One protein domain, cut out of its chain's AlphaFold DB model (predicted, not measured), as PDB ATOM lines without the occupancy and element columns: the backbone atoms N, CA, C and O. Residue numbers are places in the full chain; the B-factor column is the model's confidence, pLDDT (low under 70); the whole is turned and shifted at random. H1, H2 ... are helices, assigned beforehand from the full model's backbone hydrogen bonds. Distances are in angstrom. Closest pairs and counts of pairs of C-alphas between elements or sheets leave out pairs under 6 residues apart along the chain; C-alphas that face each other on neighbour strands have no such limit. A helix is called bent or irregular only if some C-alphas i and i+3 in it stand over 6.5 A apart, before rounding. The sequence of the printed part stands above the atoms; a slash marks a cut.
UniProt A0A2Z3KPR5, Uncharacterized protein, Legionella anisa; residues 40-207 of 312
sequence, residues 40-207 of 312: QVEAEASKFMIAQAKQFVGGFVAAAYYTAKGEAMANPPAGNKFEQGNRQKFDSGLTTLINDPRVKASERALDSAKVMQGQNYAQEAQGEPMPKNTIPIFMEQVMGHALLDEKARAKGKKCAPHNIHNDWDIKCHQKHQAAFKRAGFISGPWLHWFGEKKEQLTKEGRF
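What this domain is: This is residues 40 to 207 of the 312 residues of an uncharacterized protein of Legionella anisa (UniProt A0A2Z3KPR5). Look for an elongated bundle of six helices, H1, H2, H4, H5, H6 and H7, running mostly along one common axis, with H2, H4 and H5 side by side in a triangle, H6 packed on H5, and H7 on H6. H1 slants across H4 and H7 and closes the round H4, H5, H6, H7, H1, while its residues 40 to 47 stick out past one end; the tiny H3 sits at the turn from H2 to H4. The printed part has 168 residues with seven named helices, H1 to H7 in order, no named strand, and is all helix. It is compact, with a radius of gyration of the C-alphas of 16.3 A, and spans 61 by 39 by 28 A.

How they stand to each other: Start at H1, residues 40 to 69: its residues 55 to 67 alone touch H4, residues 107 to 125, at a steep tilt of 42 degrees, opposite ways, closest at the C-alphas of Gly 59 and Gln 119, 4.5 A. H2, residues 87 to 99, is apart from H1 but touches H4 at a shallow tilt of 22 degrees, opposite ways, with the C-alphas of Leu 94 and Ala 113 closest at 6.2 A. H3, residues 101 to 104, touches H5, residues 132 to 153, with the C-alphas of Val 103 and Ala 146 closest at 5.0 A. H4 and H5, the hub with four touching helices each, form a helical hairpin, closest at the C-alphas of Ala 109 and Val 142, 4.8 A. H5 and H6, residues 162 to 182, form the next hairpin, closest at the C-alphas of Thr 134 and Ala 179, 5.9 A. H6 and H7, residues 187 to 203, form a third, closest at the C-alphas of Gln 177 and Pro 189, 4.0 A. Every O i to N i+4 pair is within hydrogen-bond range in H1, H2, H4 and H7, against 16 of 18 in H5 and 16 of 17 in H6; H3 is too short for such a pair.

Where its parts are: Find C-alpha 40 at (153.702, 143.132, 101.340); from there H1 runs 42.4 A to C-alpha 69. H2, 87 to 99, and H3, 101 to 104, are short; H4, 107 to 125, is 27.3 A long. H5, 132 to 153, is 33.3 A long and only just irregular, with C-alphas 133 and 136 6.6 A apart. H6, 162 to 182, measures 30.5 A, and H7, 187 to 203, ends at C-alpha 203, (184.742, 131.268, 70.531).

The domain as a whole: The C-alphas farthest apart, of Gln 40 and Gly 156, are 62.0 A apart. The printed part has no cut, and its one long link is residues 70 to 86. Confidence is under 70 in 65 residues, among them 40 to 75 and 197 to 207.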
ATOM      1  N   GLN A  40     153.860 144.545 101.694       58.69
ATOM      2  CA  GLN A  40     153.702 143.132 101.340       58.69
ATOM      3  C   GLN A  40     154.286 142.830  99.953       58.69
ATOM      4  O   GLN A  40     154.989 141.829  99.785       58.69
ATOM      5  N   VAL A  41     154.039 143.699  98.968       47.03
ATOM      6  CA  VAL A  41     154.600 143.572  97.614       47.03
ATOM      7  C   VAL A  41     156.129 143.600  97.655       47.03
ATOM      8  O   VAL A  41     156.767 142.739  97.046       47.03
ATOM      9  N   GLU A  42     156.733 144.541  98.386       50.06
ATOM     10  CA  GLU A  42     158.191 144.661  98.506       50.06
ATOM     11  C   GLU A  42     158.819 143.453  99.222       50.06
ATOM     12  O   GLU A  42     159.844 142.916  98.775       50.06
ATOM     13  N   ALA A  43     158.185 142.973 100.294       61.66
ATOM     14  CA  ALA A  43     158.650 141.806 101.036       61.66
ATOM     15  C   ALA A  43     158.600 140.523 100.189       61.66
ATOM     16  O   ALA A  43     159.562 139.747 100.174       61.66
ATOM     17  N   GLU A  44     157.505 140.292  99.461       58.19
ATOM     18  CA  GLU A  44     157.350 139.117  98.596       58.19
ATOM     19  C   GLU A  44     158.262 139.199  97.360       58.19
ATOM     20  O   GLU A  44     158.898 138.201  97.004       58.19
ATOM     21  N   ALA A  45     158.450 140.392  96.783       57.34
ATOM     22  CA  ALA A  45     159.428 140.630  95.720       57.34
ATOM     23  C   ALA A  45     160.862 140.305  96.165       57.34
ATOM     24  O   ALA A  45     161.591 139.605  95.457       57.34
ATOM     25  N   SER A  46     161.265 140.763  97.353       57.53
ATOM     26  CA  SER A  46     162.601 140.502  97.900       57.53
ATOM     27  C   SER A  46     162.836 139.016  98.165       57.53
ATOM     28  O   SER A  46     163.859 138.470  97.744       57.53
ATOM     29  N   LYS A  47     161.873 138.316  98.781       61.88
ATOM     30  CA  LYS A  47     161.943 136.855  98.965       61.88
ATOM     31  C   LYS A  47     162.077 136.131  97.628       61.88
ATOM     32  O   LYS A  47     162.869 135.195  97.511       61.88
ATOM     33  N   PHE A  48     161.332 136.577  96.618       59.94
ATOM     34  CA  PHE A  48     161.351 135.980  95.288       59.94
ATOM     35  C   PHE A  48     162.696 136.164  94.585       59.94
ATOM     36  O   PHE A  48     163.219 135.204  94.020       59.94
ATOM     37  N   MET A  49     163.294 137.356  94.662       58.56
ATOM     38  CA  MET A  49     164.632 137.602  94.121       58.56
ATOM     39  C   MET A  49     165.704 136.772  94.833       58.56
ATOM     40  O   MET A  49     166.559 136.196  94.166       58.56
ATOM     41  N   ILE A  50     165.642 136.654  96.164       58.25
ATOM     42  CA  ILE A  50     166.609 135.866  96.944       58.25
ATOM     43  C   ILE A  50     166.501 134.372  96.611       58.25
ATOM     44  O   ILE A  50     167.525 133.730  96.368       58.25
ATOM     45  N   ALA A  51     165.288 133.817  96.562       59.56
ATOM     46  CA  ALA A  51     165.056 132.418  96.190       59.56
ATOM     47  C   ALA A  51     165.587 132.125  94.777       59.56
ATOM     48  O   ALA A  51     166.361 131.195  94.562       59.56
ATOM     49  N   GLN A  52     165.286 133.007  93.823       57.25
ATOM     50  CA  GLN A  52     165.788 132.901  92.458       57.25
ATOM     51  C   GLN A  52     167.299 133.135  92.327       57.25
ATOM     52  O   GLN A  52     167.937 132.568  91.443       57.25
ATOM     53  N   ALA A  53     167.924 133.939  93.180       59.44
ATOM     54  CA  ALA A  53     169.378 134.028  93.208       59.44
ATOM     55  C   ALA A  53     169.981 132.711  93.720       59.44
ATOM     56  O   ALA A  53     170.851 132.139  93.064       59.44
ATOM     57  N   LYS A  54     169.467 132.168  94.831       58.53
ATOM     58  CA  LYS A  54     169.926 130.895  95.416       58.53
ATOM     59  C   LYS A  54     169.750 129.720  94.456       58.53
ATOM     60  O   LYS A  54     170.709 128.988  94.223       58.53
ATOM     61  N   GLN A  55     168.580 129.601  93.830       59.75
ATOM     62  CA  GLN A  55     168.277 128.560  92.854       59.75
ATOM     63  C   GLN A  55     169.283 128.560  91.695       59.75
ATOM     64  O   GLN A  55     169.804 127.510  91.312       59.75
ATOM     65  N   PHE A  56     169.549 129.720  91.095       60.81
ATOM     66  CA  PHE A  56     170.341 129.789  89.866       60.81
ATOM     67  C   PHE A  56     171.846 129.839  90.143       60.81
ATOM     68  O   PHE A  56     172.598 129.123  89.484       60.81
ATOM     69  N   VAL A  57     172.291 130.594  91.151       57.72
ATOM     70  CA  VAL A  57     173.708 130.662  91.548       57.72
ATOM     71  C   VAL A  57     174.140 129.366  92.230       57.72
ATOM     72  O   VAL A  57     175.166 128.801  91.862       57.72
ATOM     73  N   GLY A  58     173.336 128.835  93.155       56.25
ATOM     74  CA  GLY A  58     173.595 127.537  93.782       56.25
ATOM     75  C   GLY A  58     173.587 126.396  92.764       56.25
ATOM     76  O   GLY A  58     174.468 125.539  92.793       56.25
ATOM     77  N   GLY A  59     172.662 126.433  91.799       57.44
ATOM     78  CA  GLY A  59     172.640 125.499  90.674       57.44
ATOM     79  C   GLY A  59     173.896 125.569  89.796       57.44
ATOM     80  O   GLY A  59     174.447 124.531  89.435       57.44
ATOM     81  N   PHE A  60     174.383 126.776  89.497       60.88
ATOM     82  CA  PHE A  60     175.618 126.987  88.736       60.88
ATOM     83  C   PHE A  60     176.866 126.501  89.489       60.88
ATOM     84  O   PHE A  60     177.722 125.832  88.911       60.88
ATOM     85  N   VAL A  61     176.958 126.785  90.788       57.91
ATOM     86  CA  VAL A  61     178.068 126.328  91.639       57.91
ATOM     87  C   VAL A  61     178.079 124.800  91.750       57.91
ATOM     88  O   VAL A  61     179.136 124.182  91.612       57.91
ATOM     89  N   ALA A  62     176.912 124.174  91.912       56.53
ATOM     90  CA  ALA A  62     176.783 122.718  91.926       56.53
ATOM     91  C   ALA A  62     177.181 122.082  90.586       56.53
ATOM     92  O   ALA A  62     177.862 121.058  90.578       56.53
ATOM     93  N   ALA A  63     176.807 122.705  89.466       55.62
ATOM     94  CA  ALA A  63     177.233 122.297  88.132       55.62
ATOM     95  C   ALA A  63     178.760 122.356  87.973       55.62
ATOM     96  O   ALA A  63     179.375 121.365  87.582       55.62
ATOM     97  N   ALA A  64     179.378 123.484  88.332       54.69
ATOM     98  CA  ALA A  64     180.828 123.656  88.261       54.69
ATOM     99  C   ALA A  64     181.574 122.637  89.140       54.69
ATOM    100  O   ALA A  64     182.575 122.061  88.714       54.69
ATOM    101  N   TYR A  65     181.062 122.367  90.344       52.03
ATOM    102  CA  TYR A  65     181.620 121.359  91.245       52.03
ATOM    103  C   TYR A  65     181.490 119.940  90.686       52.03
ATOM    104  O   TYR A  65     182.474 119.201  90.686       52.03
ATOM    105  N   TYR A  66     180.316 119.575  90.157       53.41
ATOM    106  CA  TYR A  66     180.087 118.255  89.562       53.41
ATOM    107  C   TYR A  66     181.049 117.998  88.405       53.41
ATOM    108  O   TYR A  66     181.647 116.927  88.322       53.41
ATOM    109  N   THR A  67     181.259 118.987  87.538       51.97
ATOM    110  CA  THR A  67     182.240 118.882  86.452       51.97
ATOM    111  C   THR A  67     183.668 118.750  86.980       51.97
ATOM    112  O   THR A  67     184.427 117.935  86.468       51.97
ATOM    113  N   ALA A  68     184.040 119.509  88.016       53.03
ATOM    114  CA  ALA A  68     185.401 119.509  88.556       53.03
ATOM    115  C   ALA A  68     185.757 118.249  89.365       53.03
ATOM    116  O   ALA A  68     186.933 117.899  89.467       53.03
ATOM    117  N   LYS A  69     184.770 117.602  89.993       55.97
ATOM    118  CA  LYS A  69     184.989 116.484  90.928       55.97
ATOM    119  C   LYS A  69     184.422 115.153  90.448       55.97
ATOM    120  O   LYS A  69     184.823 114.118  90.966       55.97
ATOM    121  N   GLY A  70     183.505 115.159  89.482       52.66
ATOM    122  CA  GLY A  70     182.712 113.979  89.128       52.66
ATOM    123  C   GLY A  70     181.723 113.562  90.224       52.66
ATOM    124  O   GLY A  70     181.119 112.496  90.128       52.66
ATOM    125  N   GLU A  71     181.558 114.395  91.252       59.22
ATOM    126  CA  GLU A  71     180.753 114.143  92.443       59.22
ATOM    127  C   GLU A  71     179.713 115.250  92.606       59.22
ATOM    128  O   GLU A  71     179.989 116.426  92.364       59.22
ATOM    129  N   ALA A  72     178.500 114.891  93.022       59.94
ATOM    130  CA  ALA A  72     177.457 115.881  93.231       59.94
ATOM    131  C   ALA A  72     177.670 116.656  94.528       59.94
ATOM    132  O   ALA A  72     177.838 116.062  95.587       59.94
ATOM    133  N   MET A  73     177.581 117.988  94.448       58.19
ATOM    134  CA  MET A  73     177.615 118.853  95.631       58.19
ATOM    135  C   MET A  73     176.438 118.573  96.578       58.19
ATOM    136  O   MET A  73     176.569 118.694  97.791       58.19
ATOM    137  N   ALA A  74     175.293 118.180  96.018       63.41
ATOM    138  CA  ALA A  74     174.157 117.666  96.761       63.41
ATOM    139  C   ALA A  74     173.860 116.243  96.291       63.41
ATOM    140  O   ALA A  74     173.758 115.991  95.087       63.41
ATOM    141  N   ASN A  75     173.705 115.321  97.240       67.12
ATOM    142  CA  ASN A  75     173.285 113.963  96.924       67.12
ATOM    143  C   ASN A  75     171.890 113.975  96.283       67.12
ATOM    144  O   ASN A  75     171.047 114.786  96.680       67.12
ATOM    145  N   PRO A  76     171.617 113.074  95.323       70.25
ATOM    146  CA  PRO A  76     170.269 112.923  94.808       70.25
ATOM    147  C   PRO A  76     169.312 112.518  95.943       70.25
ATOM    148  O   PRO A  76     169.726 111.842  96.895       70.25
ATOM    149  N   PRO A  77     168.028 112.899  95.852       72.75
ATOM    150  CA  PRO A  77     167.032 112.508  96.839       72.75
ATOM    151  C   PRO A  77     166.894 110.982  96.913       72.75
ATOM    152  O   PRO A  77     167.192 110.254  95.960       72.75
ATOM    153  N   ALA A  78     166.424 110.481  98.058       75.69
ATOM    154  CA  ALA A  78     166.331 109.048  98.312       75.69
ATOM    155  C   ALA A  78     165.526 108.327  97.213       75.69
ATOM    156  O   ALA A  78     164.359 108.628  96.956       75.69
ATOM    157  N   GLY A  79     166.163 107.355  96.556       76.00
ATOM    158  CA  GLY A  79     165.557 106.606  95.455       76.00
ATOM    159  C   GLY A  79     165.347 107.409  94.165       76.00
ATOM    160  O   GLY A  79     164.515 106.997  93.359       76.00
ATOM    161  N   ASN A  80     166.065 108.526  93.972       77.38
ATOM    162  CA  ASN A  80     165.934 109.447  92.832       77.38
ATOM    163  C   ASN A  80     164.495 109.948  92.629       77.38
ATOM    164  O   ASN A  80     164.014 110.073  91.500       77.38
ATOM    165  N   LYS A  81     163.793 110.189  93.743       83.06
ATOM    166  CA  LYS A  81     162.445 110.754  93.756       83.06
ATOM    167  C   LYS A  81     162.513 112.253  94.003       83.06
ATOM    168  O   LYS A  81     162.898 112.675  95.083       83.06
ATOM    169  N   PHE A  82     162.127 113.023  93.000       85.25
ATOM    170  CA  PHE A  82     162.091 114.477  93.025       85.25
ATOM    171  C   PHE A  82     160.651 114.937  93.222       85.25
ATOM    172  O   PHE A  82     159.760 114.556  92.457       85.25
ATOM    173  N   GLU A  83     160.423 115.754  94.239       77.75
ATOM    174  CA  GLU A  83     159.090 116.176  94.668       77.75
ATOM    175  C   GLU A  83     158.790 117.623  94.251       77.75
ATOM    176  O   GLU A  83     157.624 118.013  94.167       77.75
ATOM    177  N   GLN A  84     159.820 118.414  93.920       72.00
ATOM    178  CA  GLN A  84     159.659 119.840  93.642       72.00
ATOM    179  C   GLN A  84     159.364 120.125  92.165       72.00
ATOM    180  O   GLN A  84     160.220 120.027  91.278       72.00
ATOM    181  N   GLY A  85     158.128 120.542  91.883       74.62
ATOM    182  CA  GLY A  85     157.699 120.970  90.550       74.62
ATOM    183  C   GLY A  85     157.939 119.905  89.471       74.62
ATOM    184  O   GLY A  85     157.489 118.770  89.585       74.62
ATOM    185  N   ASN A  86     158.641 120.269  88.391       79.69
ATOM    186  CA  ASN A  86     158.871 119.388  87.235       79.69
ATOM    187  C   ASN A  86     160.222 118.659  87.258       79.69
ATOM    188  O   ASN A  86     160.668 118.140  86.229       79.69
ATOM    189  N   ARG A  87     160.885 118.606  88.415       83.56
ATOM    190  CA  ARG A  87     162.233 118.038  88.541       83.56
ATOM    191  C   ARG A  87     162.307 116.545  88.280       83.56
ATOM    192  O   ARG A  87     163.249 116.114  87.625       83.56
ATOM    193  N   GLN A  88     161.293 115.766  88.664       88.19
ATOM    194  CA  GLN A  88     161.259 114.336  88.324       88.19
ATOM    195  C   GLN A  88     161.227 114.124  86.811       88.19
ATOM    196  O   GLN A  88     161.901 113.241  86.280       88.19
ATOM    197  N   LYS A  89     160.443 114.942  86.097       87.69
ATOM    198  CA  LYS A  89     160.349 114.880  84.635       87.69
ATOM    199  C   LYS A  89     161.687 115.237  83.989       87.69
ATOM    200  O   LYS A  89     162.064 114.615  82.999       87.69
ATOM    201  N   PHE A  90     162.399 116.205  84.556       88.94
ATOM    202  CA  PHE A  90     163.731 116.582  84.105       88.94
ATOM    203  C   PHE A  90     164.758 115.479  84.324       88.94
ATOM    204  O   PHE A  90     165.412 115.075  83.367       88.94
ATOM    205  N   ASP A  91     164.827 114.930  85.537       90.38
ATOM    206  CA  ASP A  91     165.712 113.815  85.882       90.38
ATOM    207  C   ASP A  91     165.471 112.591  84.987       90.38
ATOM    208  O   ASP A  91     166.401 112.022  84.413       90.38
ATOM    209  N   SER A  92     164.201 112.239  84.780       89.12
ATOM    210  CA  SER A  92     163.814 111.120  83.914       89.12
ATOM    211  C   SER A  92     164.225 111.369  82.457       89.12
ATOM    212  O   SER A  92     164.693 110.456  81.768       89.12
ATOM    213  N   GLY A  93     164.080 112.613  81.985       89.50
ATOM    214  CA  GLY A  93     164.533 113.042  80.662       89.50
ATOM    215  C   GLY A  93     166.051 112.931  80.503       89.50
ATOM    216  O   GLY A  93     166.516 112.287  79.560       89.50
ATOM    217  N   LEU A  94     166.819 113.473  81.454       88.00
ATOM    218  CA  LEU A  94     168.284 113.393  81.471       88.00
ATOM    219  C   LEU A  94     168.762 111.941  81.507       88.00
ATOM    220  O   LEU A  94     169.600 111.553  80.698       88.00
ATOM    221  N   THR A  95     168.183 111.112  82.375       88.31
ATOM    222  CA  THR A  95     168.505 109.681  82.474       88.31
ATOM    223  C   THR A  95     168.252 108.944  81.158       88.31
ATOM    224  O   THR A  95     169.043 108.086  80.756       88.31
ATOM    225  N   THR A  96     167.173 109.286  80.451       91.19
ATOM    226  CA  THR A  96     166.885 108.719  79.127       91.19
ATOM    227  C   THR A  96     167.950 109.136  78.112       91.19
ATOM    228  O   THR A  96     168.483 108.280  77.406       91.19
ATOM    229  N   LEU A  97     168.315 110.422  78.072       87.31
ATOM    230  CA  LEU A  97     169.341 110.936  77.159       87.31
ATOM    231  C   LEU A  97     170.727 110.366  77.440       87.31
ATOM    232  O   LEU A  97     171.403 109.952  76.508       87.31
ATOM    233  N   ILE A  98     171.144 110.286  78.704       86.50
ATOM    234  CA  ILE A  98     172.436 109.703  79.101       86.50
ATOM    235  C   ILE A  98     172.537 108.246  78.653       86.50
ATOM    236  O   ILE A  98     173.629 107.752  78.373       86.50
ATOM    237  N   ASN A  99     171.408 107.542  78.554       89.56
ATOM    238  CA  ASN A  99     171.381 106.179  78.056       89.56
ATOM    239  C   ASN A  99     171.394 106.051  76.528       89.56
ATOM    240  O   ASN A  99     171.695 104.952  76.048       89.56
ATOM    241  N   ASP A 100     171.149 107.133  75.785       91.25
ATOM    242  CA  ASP A 100     171.207 107.161  74.324       91.25
ATOM    243  C   ASP A 100     172.642 106.872  73.830       91.25
ATOM    244  O   ASP A 100     173.596 107.521  74.275       91.25
ATOM    245  N   PRO A 101     172.838 105.920  72.893       93.50
ATOM    246  CA  PRO A 101     174.165 105.582  72.376       93.50
ATOM    247  C   PRO A 101     174.927 106.767  71.770       93.50
ATOM    248  O   PRO A 101     176.154 106.814  71.854       93.50
ATOM    249  N   ARG A 102     174.222 107.732  71.168       89.44
ATOM    250  CA  ARG A 102     174.842 108.916  70.552       89.44
ATOM    251  C   ARG A 102     175.397 109.854  71.612       89.44
ATOM    252  O   ARG A 102     176.496 110.373  71.432       89.44
ATOM    253  N   VAL A 103     174.656 110.023  72.709       84.12
ATOM    254  CA  VAL A 103     175.085 110.807  73.874       84.12
ATOM    255  C   VAL A 103     176.258 110.112  74.551       84.12
ATOM    256  O   VAL A 103     177.286 110.744  74.735       84.12
ATOM    257  N   LYS A 104     176.187 108.795  74.799       88.12
ATOM    258  CA  LYS A 104     177.314 108.018  75.356       88.12
ATOM    259  C   LYS A 104     178.602 108.132  74.537       88.12
ATOM    260  O   LYS A 104     179.691 108.069  75.095       88.12
ATOM    261  N   ALA A 105     178.479 108.287  73.222       83.75
ATOM    262  CA  ALA A 105     179.605 108.472  72.312       83.75
ATOM    263  C   ALA A 105     180.084 109.935  72.193       83.75
ATOM    264  O   ALA A 105     181.005 110.204  71.421       83.75
ATOM    265  N   SER A 106     179.460 110.892  72.882       82.00
ATOM    266  CA  SER A 106     179.815 112.316  72.875       82.00
ATOM    267  C   SER A 106     180.152 112.773  74.291       82.00
ATOM    268  O   SER A 106     179.280 112.910  75.145       82.00
ATOM    269  N   GLU A 107     181.436 113.036  74.525       80.31
ATOM    270  CA  GLU A 107     181.950 113.524  75.810       80.31
ATOM    271  C   GLU A 107     181.253 114.827  76.228       80.31
ATOM    272  O   GLU A 107     180.690 114.907  77.313       80.31
ATOM    273  N   ARG A 108     181.118 115.783  75.299       78.31
ATOM    274  CA  ARG A 108     180.399 117.043  75.549       78.31
ATOM    275  C   ARG A 108     178.926 116.859  75.888       78.31
ATOM    276  O   ARG A 108     178.409 117.568  76.746       78.31
ATOM    277  N   ALA A 109     178.229 115.945  75.210       79.50
ATOM    278  CA  ALA A 109     176.827 115.679  75.519       79.50
ATOM    279  C   ALA A 109     176.678 115.064  76.919       79.50
ATOM    280  O   ALA A 109     175.787 115.462  77.669       79.50
ATOM    281  N   LEU A 110     177.563 114.132  77.288       77.19
ATOM    282  CA  LEU A 110     177.592 113.546  78.629       77.19
ATOM    283  C   LEU A 110     177.909 114.585  79.706       77.19
ATOM    284  O   LEU A 110     177.239 114.597  80.735       77.19
ATOM    285  N   ASP A 111     178.886 115.458  79.474       74.56
ATOM    286  CA  ASP A 111     179.254 116.510  80.424       74.56
ATOM    287  C   ASP A 111     178.113 117.508  80.623       74.56
ATOM    288  O   ASP A 111     177.766 117.833  81.756       74.56
ATOM    289  N   SER A 112     177.465 117.919  79.531       79.38
ATOM    290  CA  SER A 112     176.272 118.770  79.569       79.38
ATOM    291  C   SER A 112     175.145 118.120  80.385       79.38
ATOM    292  O   SER A 112     174.579 118.746  81.282       79.38
ATOM    293  N   ALA A 113     174.871 116.830  80.159       77.44
ATOM    294  CA  ALA A 113     173.847 116.104  80.904       77.44
ATOM    295  C   ALA A 113     174.185 115.977  82.402       77.44
ATOM    296  O   ALA A 113     173.311 116.162  83.247       77.44
ATOM    297  N   LYS A 114     175.451 115.713  82.738       70.75
ATOM    298  CA  LYS A 114     175.949 115.627  84.120       70.75
ATOM    299  C   LYS A 114     175.855 116.957  84.864       70.75
ATOM    300  O   LYS A 114     175.397 116.985  86.004       70.75
ATOM    301  N   VAL A 115     176.233 118.055  84.210       71.69
ATOM    302  CA  VAL A 115     176.060 119.425  84.722       71.69
ATOM    303  C   VAL A 115     174.602 119.666  85.103       71.69
ATOM    304  O   VAL A 115     174.305 120.092  86.220       71.69
ATOM    305  N   MET A 116     173.684 119.326  84.198       81.69
ATOM    306  CA  MET A 116     172.249 119.483  84.421       81.69
ATOM    307  C   MET A 116     171.721 118.570  85.538       81.69
ATOM    308  O   MET A 116     170.862 118.998  86.308       81.69
ATOM    309  N   GLN A 117     172.244 117.347  85.677       75.88
ATOM    310  CA  GLN A 117     171.909 116.454  86.794       75.88
ATOM    311  C   GLN A 117     172.369 117.030  88.137       75.88
ATOM    312  O   GLN A 117     171.568 117.112  89.066       75.88
ATOM    313  N   GLY A 118     173.623 117.485  88.232       67.44
ATOM    314  CA  GLY A 118     174.159 118.107  89.447       67.44
ATOM    315  C   GLY A 118     173.361 119.344  89.863       67.44
ATOM    316  O   GLY A 118     173.006 119.496  91.033       67.44
ATOM    317  N   GLN A 119     172.989 120.180  88.889       75.44
ATOM    318  CA  GLN A 119     172.097 121.312  89.114       75.44
ATOM    319  C   GLN A 119     170.713 120.865  89.610       75.44
ATOM    320  O   GLN A 119     170.164 121.478  90.525       75.44
ATOM    321  N   ASN A 120     170.145 119.800  89.037       79.81
ATOM    322  CA  ASN A 120     168.839 119.302  89.452       79.81
ATOM    323  C   ASN A 120     168.840 118.814  90.908       79.81
ATOM    324  O   ASN A 120     167.900 119.109  91.640       79.81
ATOM    325  N   TYR A 121     169.900 118.122  91.339       73.38
ATOM    326  CA  TYR A 121     170.028 117.620  92.714       73.38
ATOM    327  C   TYR A 121     170.159 118.763  93.722       73.38
ATOM    328  O   TYR A 121     169.450 118.790  94.727       73.38
ATOM    329  N   ALA A 122     171.025 119.739  93.433       67.31
ATOM    330  CA  ALA A 122     171.242 120.880  94.317       67.31
ATOM    331  C   ALA A 122     169.974 121.713  94.506       67.31
ATOM    332  O   ALA A 122     169.638 122.099  95.623       67.31
ATOM    333  N   GLN A 123     169.245 121.962  93.424       73.31
ATOM    334  CA  GLN A 123     168.043 122.774  93.504       73.31
ATOM    335  C   GLN A 123     166.828 122.004  94.067       73.31
ATOM    336  O   GLN A 123     165.944 122.631  94.644       73.31
ATOM    337  N   GLU A 124     166.774 120.669  93.948       75.50
ATOM    338  CA  GLU A 124     165.794 119.840  94.675       75.50
ATOM    339  C   GLU A 124     166.000 119.961  96.189       75.50
ATOM    340  O   GLU A 124     165.044 120.219  96.917       75.50
ATOM    341  N   ALA A 125     167.249 119.858  96.662       67.44
ATOM    342  CA  ALA A 125     167.581 120.007  98.081       67.44
ATOM    343  C   ALA A 125     167.217 121.397  98.639       67.44
ATOM    344  O   ALA A 125     166.973 121.543  99.834       67.44
ATOM    345  N   GLN A 126     167.156 122.410  97.773       65.25
ATOM    346  CA  GLN A 126     166.754 123.774  98.119       65.25
ATOM    347  C   GLN A 126     165.233 123.995  98.080       65.25
ATOM    348  O   GLN A 126     164.780 125.085  98.413       65.25
ATOM    349  N   GLY A 127     164.433 122.996  97.686       67.69
ATOM    350  CA  GLY A 127     162.981 123.158  97.569       67.69
ATOM    351  C   GLY A 127     162.547 123.973  96.343       67.69
ATOM    352  O   GLY A 127     161.406 124.425  96.273       67.69
ATOM    353  N   GLU A 128     163.448 124.211  95.387       70.50
ATOM    354  CA  GLU A 128     163.209 125.172  94.312       70.50
ATOM    355  C   GLU A 128     162.582 124.485  93.097       70.50
ATOM    356  O   GLU A 128     163.102 123.475  92.648       70.50
ATOM    357  N   PRO A 129     161.516 124.997  92.478       71.00
ATOM    358  CA  PRO A 129     160.852 124.352  91.343       71.00
ATOM    359  C   PRO A 129     161.513 124.705  90.005       71.00
ATOM    360  O   PRO A 129     162.276 125.660  89.902       71.00
ATOM    361  N   MET A 130     161.188 123.969  88.938       76.31
ATOM    362  CA  MET A 130     161.687 124.253  87.588       76.31
ATOM    363  C   MET A 130     160.548 124.408  86.566       76.31
ATOM    364  O   MET A 130     159.640 123.567  86.570       76.31
ATOM    365  N   PRO A 131     160.610 125.406  85.656       75.88
ATOM    366  CA  PRO A 131     159.615 125.576  84.598       75.88
ATOM    367  C   PRO A 131     159.492 124.366  83.662       75.88
ATOM    368  O   PRO A 131     160.493 123.799  83.219       75.88
ATOM    369  N   LYS A 132     158.269 123.998  83.272       79.94
ATOM    370  CA  LYS A 132     158.003 122.928  82.289       79.94
ATOM    371  C   LYS A 132     158.599 123.232  80.923       79.94
ATOM    372  O   LYS A 132     159.111 122.327  80.266       79.94
ATOM    373  N   ASN A 133     158.497 124.485  80.491       78.56
ATOM    374  CA  ASN A 133     158.874 124.928  79.150       78.56
ATOM    375  C   ASN A 133     160.399 124.980  78.930       78.56
ATOM    376  O   ASN A 133     160.838 125.054  77.785       78.56
ATOM    377  N   THR A 134     161.213 124.897  79.990       82.25
ATOM    378  CA  THR A 134     162.680 124.868  79.884       82.25
ATOM    379  C   THR A 134     163.234 123.452  79.735       82.25
ATOM    380  O   THR A 134     164.284 123.283  79.115       82.25
ATOM    381  N   ILE A 135     162.518 122.422  80.211       85.69
ATOM    382  CA  ILE A 135     162.943 121.011  80.126       85.69
ATOM    383  C   ILE A 135     163.292 120.595  78.691       85.69
ATOM    384  O   ILE A 135     164.392 120.077  78.492       85.69
ATOM    385  N   PRO A 136     162.431 120.812  77.673       86.56
ATOM    386  CA  PRO A 136     162.740 120.378  76.313       86.56
ATOM    387  C   PRO A 136     163.995 121.045  75.747       86.56
ATOM    388  O   PRO A 136     164.700 120.423  74.961       86.56
ATOM    389  N   ILE A 137     164.295 122.279  76.165       87.44
ATOM    390  CA  ILE A 137     165.454 123.042  75.688       87.44
ATOM    391  C   ILE A 137     166.747 122.456  76.269       87.44
ATOM    392  O   ILE A 137     167.702 122.245  75.528       87.44
ATOM    393  N   PHE A 138     166.754 122.090  77.555       88.56
ATOM    394  CA  PHE A 138     167.887 121.384  78.161       88.56
ATOM    395  C   PHE A 138     168.135 120.028  77.482       88.56
ATOM    396  O   PHE A 138     169.274 119.672  77.182       88.56
ATOM    397  N   MET A 139     167.063 119.283  77.186       90.75
ATOM    398  CA  MET A 139     167.170 118.009  76.463       90.75
ATOM    399  C   MET A 139     167.715 118.211  75.041       90.75
ATOM    400  O   MET A 139     168.554 117.439  74.571       90.75
ATOM    401  N   GLU A 140     167.239 119.254  74.358       89.81
ATOM    402  CA  GLU A 140     167.709 119.654  73.034       89.81
ATOM    403  C   GLU A 140     169.203 120.002  73.060       89.81
ATOM    404  O   GLU A 140     169.937 119.550  72.179       89.81
ATOM    405  N   GLN A 141     169.674 120.733  74.076       88.38
ATOM    406  CA  GLN A 141     171.081 121.105  74.218       88.38
ATOM    407  C   GLN A 141     171.991 119.867  74.236       88.38
ATOM    408  O   GLN A 141     172.882 119.752  73.390       88.38
ATOM    409  N   VAL A 142     171.701 118.904  75.118       87.69
ATOM    410  CA  VAL A 142     172.454 117.643  75.248       87.69
ATOM    411  C   VAL A 142     172.463 116.860  73.932       87.69
ATOM    412  O   VAL A 142     173.524 116.483  73.427       87.69
ATOM    413  N   MET A 143     171.285 116.627  73.345       92.31
ATOM    414  CA  MET A 143     171.179 115.844  72.111       92.31
ATOM    415  C   MET A 143     171.856 116.547  70.929       92.31
ATOM    416  O   MET A 143     172.469 115.893  70.086       92.31
ATOM    417  N   GLY A 144     171.801 117.876  70.861       86.81
ATOM    418  CA  GLY A 144     172.449 118.623  69.793       86.81
ATOM    419  C   GLY A 144     173.966 118.451  69.779       86.81
ATOM    420  O   GLY A 144     174.525 118.228  68.706       86.81
ATOM    421  N   HIS A 145     174.637 118.427  70.936       86.19
ATOM    422  CA  HIS A 145     176.065 118.082  70.992       86.19
ATOM    423  C   HIS A 145     176.350 116.679  70.454       86.19
ATOM    424  O   HIS A 145     177.262 116.506  69.640       86.19
ATOM    425  N   ALA A 146     175.535 115.694  70.839       84.25
ATOM    426  CA  ALA A 146     175.685 114.323  70.367       84.25
ATOM    427  C   ALA A 146     175.547 114.220  68.837       84.25
ATOM    428  O   ALA A 146     176.341 113.532  68.188       84.25
ATOM    429  N   LEU A 147     174.588 114.945  68.250       91.81
ATOM    430  CA  LEU A 147     174.365 114.994  66.801       91.81
ATOM    431  C   LEU A 147     175.498 115.709  66.048       91.81
ATOM    432  O   LEU A 147     175.852 115.310  64.933       91.81
ATOM    433  N   LEU A 148     176.088 116.755  66.635       85.44
ATOM    434  CA  LEU A 148     177.255 117.434  66.065       85.44
ATOM    435  C   LEU A 148     178.454 116.484  65.979       85.44
ATOM    436  O   LEU A 148     179.077 116.375  64.916       85.44
ATOM    437  N   ASP A 149     178.728 115.749  67.056       80.19
ATOM    438  CA  ASP A 149     179.811 114.770  67.101       80.19
ATOM    439  C   ASP A 149     179.554 113.564  66.194       80.19
ATOM    440  O   ASP A 149     180.458 113.111  65.492       80.19
ATOM    441  N   GLU A 150     178.318 113.070  66.127       89.56
ATOM    442  CA  GLU A 150     177.929 112.009  65.193       89.56
ATOM    443  C   GLU A 150     178.187 112.424  63.738       89.56
ATOM    444  O   GLU A 150     178.801 111.677  62.967       89.56
ATOM    445  N   LYS A 151     177.820 113.657  63.373       91.94
ATOM    446  CA  LYS A 151     178.092 114.221  62.043       91.94
ATOM    447  C   LYS A 151     179.588 114.385  61.768       91.94
ATOM    448  O   LYS A 151     180.004 114.278  60.612       91.94
ATOM    449  N   ALA A 152     180.402 114.665  62.784       84.69
ATOM    450  CA  ALA A 152     181.855 114.730  62.649       84.69
ATOM    451  C   ALA A 152     182.472 113.333  62.455       84.69
ATOM    452  O   ALA A 152     183.289 113.156  61.546       84.69
ATOM    453  N   ARG A 153     182.009 112.334  63.217       90.50
ATOM    454  CA  ARG A 153     182.406 110.922  63.078       90.50
ATOM    455  C   ARG A 153     182.073 110.351  61.711       90.50
ATOM    456  O   ARG A 153     182.930 109.724  61.097       90.50
ATOM    457  N   ALA A 154     180.893 110.660  61.176       92.81
ATOM    458  CA  ALA A 154     180.517 110.284  59.811       92.81
ATOM    459  C   ALA A 154     181.463 110.861  58.734       92.81
ATOM    460  O   ALA A 154     181.520 110.349  57.619       92.81
ATOM    461  N   LYS A 155     182.226 111.914  59.061       94.69
ATOM    462  CA  LYS A 155     183.249 112.531  58.199       94.69
ATOM    463  C   LYS A 155     184.680 112.102  58.552       94.69
ATOM    464  O   LYS A 155     185.627 112.743  58.100       94.69
ATOM    465  N   GLY A 156     184.849 111.071  59.381       92.44
ATOM    466  CA  GLY A 156     186.155 110.559  59.802       92.44
ATOM    467  C   GLY A 156     186.867 111.396  60.872       92.44
ATOM    468  O   GLY A 156     188.060 111.204  61.088       92.44
ATOM    469  N   LYS A 157     186.175 112.329  61.540       88.19
ATOM    470  CA  LYS A 157     186.732 113.109  62.664       88.19
ATOM    471  C   LYS A 157     186.300 112.512  64.007       88.19
ATOM    472  O   LYS A 157     185.198 111.994  64.111       88.19
ATOM    473  N   LYS A 158     187.131 112.628  65.051       85.69
ATOM    474  CA  LYS A 158     186.806 112.128  66.407       85.69
ATOM    475  C   LYS A 158     185.587 112.843  67.019       85.69
ATOM    476  O   LYS A 158     184.679 112.180  67.511       85.69
ATOM    477  N   CYS A 159     185.581 114.173  66.959       82.62
ATOM    478  CA  CYS A 159     184.567 115.068  67.525       82.62
ATOM    479  C   CYS A 159     184.365 116.286  66.597       82.62
ATOM    480  O   CYS A 159     185.181 116.532  65.691       82.62
ATOM    481  N   ALA A 160     183.269 117.029  66.767       75.50
ATOM    482  CA  ALA A 160     183.077 118.296  66.071       75.50
ATOM    483  C   ALA A 160     183.996 119.395  66.654       75.50
ATOM    484  O   ALA A 160     184.424 119.320  67.804       75.50
ATOM    485  N   PRO A 161     184.355 120.422  65.858       79.50
ATOM    486  CA  PRO A 161     185.132 121.559  66.346       79.50
ATOM    487  C   PRO A 161     184.468 122.266  67.532       79.50
ATOM    488  O   PRO A 161     183.262 122.505  67.502       79.50
ATOM    489  N   HIS A 162     185.277 122.697  68.506       75.25
ATOM    490  CA  HIS A 162     184.842 123.407  69.716       75.25
ATOM    491  C   HIS A 162     183.852 124.545  69.402       75.25
ATOM    492  O   HIS A 162     182.742 124.558  69.921       75.25
ATOM    493  N   ASN A 163     184.188 125.433  68.461       79.31
ATOM    494  CA  ASN A 163     183.343 126.584  68.110       79.31
ATOM    495  C   ASN A 163     181.947 126.204  67.589       79.31
ATOM    496  O   ASN A 163     181.012 126.983  67.741       79.31
ATOM    497  N   ILE A 164     181.787 125.018  66.993       79.00
ATOM    498  CA  ILE A 164     180.479 124.541  66.524       79.00
ATOM    499  C   ILE A 164     179.595 124.109  67.704       79.00
ATOM    500  O   ILE A 164     178.379 124.277  67.636       79.00
ATOM    501  N   HIS A 165     180.185 123.596  68.786       79.31
ATOM    502  CA  HIS A 165     179.449 123.346  70.028       79.31
ATOM    503  C   HIS A 165     179.077 124.657  70.721       79.31
ATOM    504  O   HIS A 165     177.923 124.813  71.094       79.31
ATOM    505  N   ASN A 166     179.984 125.634  70.782       75.62
ATOM    506  CA  ASN A 166     179.682 126.929  71.405       75.62
ATOM    507  C   ASN A 166     178.556 127.664  70.659       75.62
ATOM    508  O   ASN A 166     177.666 128.236  71.276       75.62
ATOM    509  N   ASP A 167     178.528 127.590  69.322       79.94
ATOM    510  CA  ASP A 167     177.415 128.119  68.518       79.94
ATOM    511  C   ASP A 167     176.076 127.436  68.825       79.94
ATOM    512  O   ASP A 167     175.008 128.035  68.661       79.94
ATOM    513  N   TRP A 168     176.114 126.169  69.232       85.25
ATOM    514  CA  TRP A 168     174.936 125.430  69.662       85.25
ATOM    515  C   TRP A 168     174.497 125.826  71.074       85.25
ATOM    516  O   TRP A 168     173.311 126.091  71.284       85.25
ATOM    517  N   ASP A 169     175.441 125.953  72.004       82.06
ATOM    518  CA  ASP A 169     175.175 126.405  73.369       82.06
ATOM    519  C   ASP A 169     174.602 127.820  73.390       82.06
ATOM    520  O   ASP A 169     173.582 128.047  74.037       82.06
ATOM    521  N   ILE A 170     175.154 128.754  72.607       77.81
ATOM    522  CA  ILE A 170     174.618 130.119  72.455       77.81
ATOM    523  C   ILE A 170     173.137 130.084  72.055       77.81
ATOM    524  O   ILE A 170     172.313 130.769  72.662       77.81
ATOM    525  N   LYS A 171     172.767 129.247  71.077       86.50
ATOM    526  CA  LYS A 171     171.365 129.107  70.649       86.50
ATOM    527  C   LYS A 171     170.480 128.551  71.763       86.50
ATOM    528  O   LYS A 171     169.356 129.022  71.935       86.50
ATOM    529  N   CYS A 172     170.963 127.563  72.511       82.94
ATOM    530  CA  CYS A 172     170.218 126.986  73.629       82.94
ATOM    531  C   CYS A 172     170.059 128.001  74.768       82.94
ATOM    532  O   CYS A 172     168.957 128.169  75.287       82.94
ATOM    533  N   HIS A 173     171.108 128.758  75.090       83.19
ATOM    534  CA  HIS A 173     171.062 129.857  76.048       83.19
ATOM    535  C   HIS A 173     170.022 130.910  75.654       83.19
ATOM    536  O   HIS A 173     169.177 131.247  76.478       83.19
ATOM    537  N   GLN A 174     169.991 131.359  74.399       81.75
ATOM    538  CA  GLN A 174     168.980 132.310  73.916       81.75
ATOM    539  C   GLN A 174     167.547 131.758  74.035       81.75
ATOM    540  O   GLN A 174     166.629 132.470  74.452       81.75
ATOM    541  N   LYS A 175     167.341 130.465  73.740       84.38
ATOM    542  CA  LYS A 175     166.047 129.791  73.953       84.38
ATOM    543  C   LYS A 175     165.662 129.750  75.433       84.38
ATOM    544  O   LYS A 175     164.518 130.053  75.773       84.38
ATOM    545  N   HIS A 176     166.605 129.416  76.313       83.81
ATOM    546  CA  HIS A 176     166.386 129.407  77.756       83.81
ATOM    547  C   HIS A 176     166.066 130.797  78.301       83.81
ATOM    548  O   HIS A 176     165.128 130.920  79.084       83.81
ATOM    549  N   GLN A 177     166.765 131.846  77.855       78.12
ATOM    550  CA  GLN A 177     166.463 133.229  78.239       78.12
ATOM    551  C   GLN A 177     164.994 133.566  77.962       78.12
ATOM    552  O   GLN A 177     164.283 134.039  78.849       78.12
ATOM    553  N   ALA A 178     164.512 133.256  76.754       79.12
ATOM    554  CA  ALA A 178     163.119 133.470  76.387       79.12
ATOM    555  C   ALA A 178     162.153 132.617  77.230       79.12
ATOM    556  O   ALA A 178     161.134 133.130  77.696       79.12
ATOM    557  N   ALA A 179     162.463 131.337  77.453       79.00
ATOM    558  CA  ALA A 179     161.604 130.423  78.205       79.00
ATOM    559  C   ALA A 179     161.486 130.795  79.692       79.00
ATOM    560  O   ALA A 179     160.372 130.841  80.214       79.00
ATOM    561  N   PHE A 180     162.600 131.126  80.353       76.00
ATOM    562  CA  PHE A 180     162.598 131.580  81.745       76.00
ATOM    563  C   PHE A 180     161.900 132.933  81.899       76.00
ATOM    564  O   PHE A 180     161.105 133.093  82.823       76.00
ATOM    565  N   LYS A 181     162.107 133.867  80.955       72.19
ATOM    566  CA  LYS A 181     161.381 135.145  80.941       72.19
ATOM    567  C   LYS A 181     159.868 134.924  80.843       72.19
ATOM    568  O   LYS A 181     159.122 135.524  81.606       72.19
ATOM    569  N   ARG A 182     159.414 134.031  79.952       67.94
ATOM    570  CA  ARG A 182     157.985 133.674  79.811       67.94
ATOM    571  C   ARG A 182     157.414 132.978  81.048       67.94
ATOM    572  O   ARG A 182     156.249 133.173  81.357       67.94
ATOM    573  N   ALA A 183     158.225 132.198  81.759       69.38
ATOM    574  CA  ALA A 183     157.819 131.523  82.992       69.38
ATOM    575  C   ALA A 183     157.796 132.450  84.231       69.38
ATOM    576  O   ALA A 183     157.427 132.013  85.323       69.38
ATOM    577  N   GLY A 184     158.201 133.720  84.087       64.12
ATOM    578  CA  GLY A 184     158.254 134.696  85.181       64.12
ATOM    579  C   GLY A 184     159.479 134.560  86.092       64.12
ATOM    580  O   GLY A 184     159.479 135.087  87.202       64.12
ATOM    581  N   PHE A 185     160.526 133.861  85.644       64.88
ATOM    582  CA  PHE A 185     161.789 133.753  86.372       64.88
ATOM    583  C   PHE A 185     162.698 134.922  85.980       64.88
ATOM    584  O   PHE A 185     163.079 135.061  84.819       64.88
ATOM    585  N   ILE A 186     163.035 135.767  86.950       60.78
ATOM    586  CA  ILE A 186     163.802 136.999  86.774       60.78
ATOM    587  C   ILE A 186     165.295 136.688  86.634       60.78
ATOM    588  O   ILE A 186     165.938 137.271  85.770       60.78
ATOM    589  N   SER A 187     165.858 135.757  87.414       60.84
ATOM    590  CA  SER A 187     167.306 135.465  87.380       60.84
ATOM    591  C   SER A 187     167.714 134.490  86.268       60.84
ATOM    592  O   SER A 187     168.860 134.506  85.815       60.84
ATOM    593  N   GLY A 188     166.779 133.673  85.773       65.50
ATOM    594  CA  GLY A 188     167.038 132.707  84.702       65.50
ATOM    595  C   GLY A 188     167.555 133.327  83.399       65.50
ATOM    596  O   GLY A 188     168.580 132.871  82.888       65.50
ATOM    597  N   PRO A 189     166.926 134.389  82.860       63.84
ATOM    598  CA  PRO A 189     167.431 135.087  81.682       63.84
ATOM    599  C   PRO A 189     168.851 135.628  81.873       63.84
ATOM    600  O   PRO A 189     169.680 135.469  80.984       63.84
ATOM    601  N   TRP A 190     169.171 136.184  83.044       59.72
ATOM    602  CA  TRP A 190     170.521 136.678  83.334       59.72
ATOM    603  C   TRP A 190     171.561 135.557  83.331       59.72
ATOM    604  O   TRP A 190     172.602 135.696  82.694       59.72
ATOM    605  N   LEU A 191     171.270 134.418  83.966       66.62
ATOM    606  CA  LEU A 191     172.190 133.276  83.977       66.62
ATOM    607  C   LEU A 191     172.494 132.787  82.556       66.62
ATOM    608  O   LEU A 191     173.651 132.575  82.194       66.62
ATOM    609  N   HIS A 192     171.459 132.614  81.733       75.12
ATOM    610  CA  HIS A 192     171.662 132.144  80.368       75.12
ATOM    611  C   HIS A 192     172.271 133.218  79.459       75.12
ATOM    612  O   HIS A 192     172.916 132.856  78.480       75.12
ATOM    613  N   TRP A 193     172.154 134.505  79.786       67.31
ATOM    614  CA  TRP A 193     172.929 135.564  79.136       67.31
ATOM    615  C   TRP A 193     174.423 135.477  79.480       67.31
ATOM    616  O   TRP A 193     175.257 135.526  78.576       67.31
ATOM    617  N   PHE A 194     174.779 135.258  80.752       60.66
ATOM    618  CA  PHE A 194     176.174 135.016  81.144       60.66
ATOM    619  C   PHE A 194     176.745 133.775  80.453       60.66
ATOM    620  O   PHE A 194     177.858 133.824  79.932       60.66
ATOM    621  N   GLY A 195     175.970 132.687  80.389       64.44
ATOM    622  CA  GLY A 195     176.335 131.483  79.640       64.44
ATOM    623  C   GLY A 195     176.590 131.773  78.160       64.44
ATOM    624  O   GLY A 195     177.657 131.451  77.648       64.44
ATOM    625  N   GLU A 196     175.676 132.481  77.490       73.44
ATOM    626  CA  GLU A 196     175.868 132.931  76.106       73.44
ATOM    627  C   GLU A 196     177.158 133.751  75.933       73.44
ATOM    628  O   GLU A 196     177.935 133.491  75.013       73.44
ATOM    629  N   LYS A 197     177.414 134.725  76.815       63.78
ATOM    630  CA  LYS A 197     178.614 135.574  76.750       63.78
ATOM    631  C   LYS A 197     179.894 134.780  76.962       63.78
ATOM    632  O   LYS A 197     180.862 134.984  76.232       63.78
ATOM    633  N   LYS A 198     179.884 133.833  77.901       67.31
ATOM    634  CA  LYS A 198     180.993 132.904  78.135       67.31
ATOM    635  C   LYS A 198     181.345 132.135  76.858       67.31
ATOM    636  O   LYS A 198     182.518 132.051  76.488       67.31
ATOM    637  N   GLU A 199     180.340 131.613  76.158       69.62
ATOM    638  CA  GLU A 199     180.544 130.854  74.920       69.62
ATOM    639  C   GLU A 199     181.016 131.742  73.755       69.62
ATOM    640  O   GLU A 199     181.887 131.329  72.984       69.62
ATOM    641  N   GLN A 200     180.515 132.982  73.663       63.47
ATOM    642  CA  GLN A 200     180.981 133.990  72.699       63.47
ATOM    643  C   GLN A 200     182.466 134.322  72.906       63.47
ATOM    644  O   GLN A 200     183.255 134.239  71.965       63.47
ATOM    645  N   LEU A 201     182.873 134.626  74.141       60.66
ATOM    646  CA  LEU A 201     184.260 134.973  74.466       60.66
ATOM    647  C   LEU A 201     185.218 133.793  74.258       60.66
ATOM    648  O   LEU A 201     186.329 133.983  73.759       60.66
ATOM    649  N   THR A 202     184.777 132.576  74.585       62.94
ATOM    650  CA  THR A 202     185.533 131.344  74.304       62.94
ATOM    651  C   THR A 202     185.725 131.147  72.799       62.94
ATOM    652  O   THR A 202     186.830 130.869  72.341       62.94
ATOM    653  N   LYS A 203     184.672 131.364  71.998       66.56
ATOM    654  CA  LYS A 203     184.742 131.268  70.531       66.56
ATOM    655  C   LYS A 203     185.704 132.291  69.917       66.56
ATOM    656  O   LYS A 203     186.354 131.991  68.916       66.56
ATOM    657  N   GLU A 204     185.792 133.485  70.500       68.00
ATOM    658  CA  GLU A 204     186.717 134.549  70.089       68.00
ATOM    659  C   GLU A 204     188.180 134.278  70.484       68.00
ATOM    660  O   GLU A 204     189.046 135.103  70.196       68.00
ATOM    661  N   GLY A 205     188.477 133.148  71.141       55.91
ATOM    662  CA  GLY A 205     189.828 132.818  71.602       55.91
ATOM    663  C   GLY A 205     190.323 133.750  72.708       55.91
ATOM    664  O   GLY A 205     191.521 133.838  72.959       55.91
ATOM    665  N   ARG A 206     189.411 134.473  73.375       47.81
ATOM    666  CA  ARG A 206     189.759 135.316  74.531       47.81
ATOM    667  C   ARG A 206     189.987 134.493  75.799       47.81
ATOM    668  O   ARG A 206     190.515 135.024  76.771       47.81
ATOM    669  N   PHE A 207     189.606 133.215  75.757       44.34
ATOM    670  CA  PHE A 207     189.864 132.196  76.762       44.34
ATOM    671  C   PHE A 207     190.242 130.891  76.051       44.34
ATOM    672  O   PHE A 207     189.431 130.350  75.298       44.34
TER     673      PHE A 207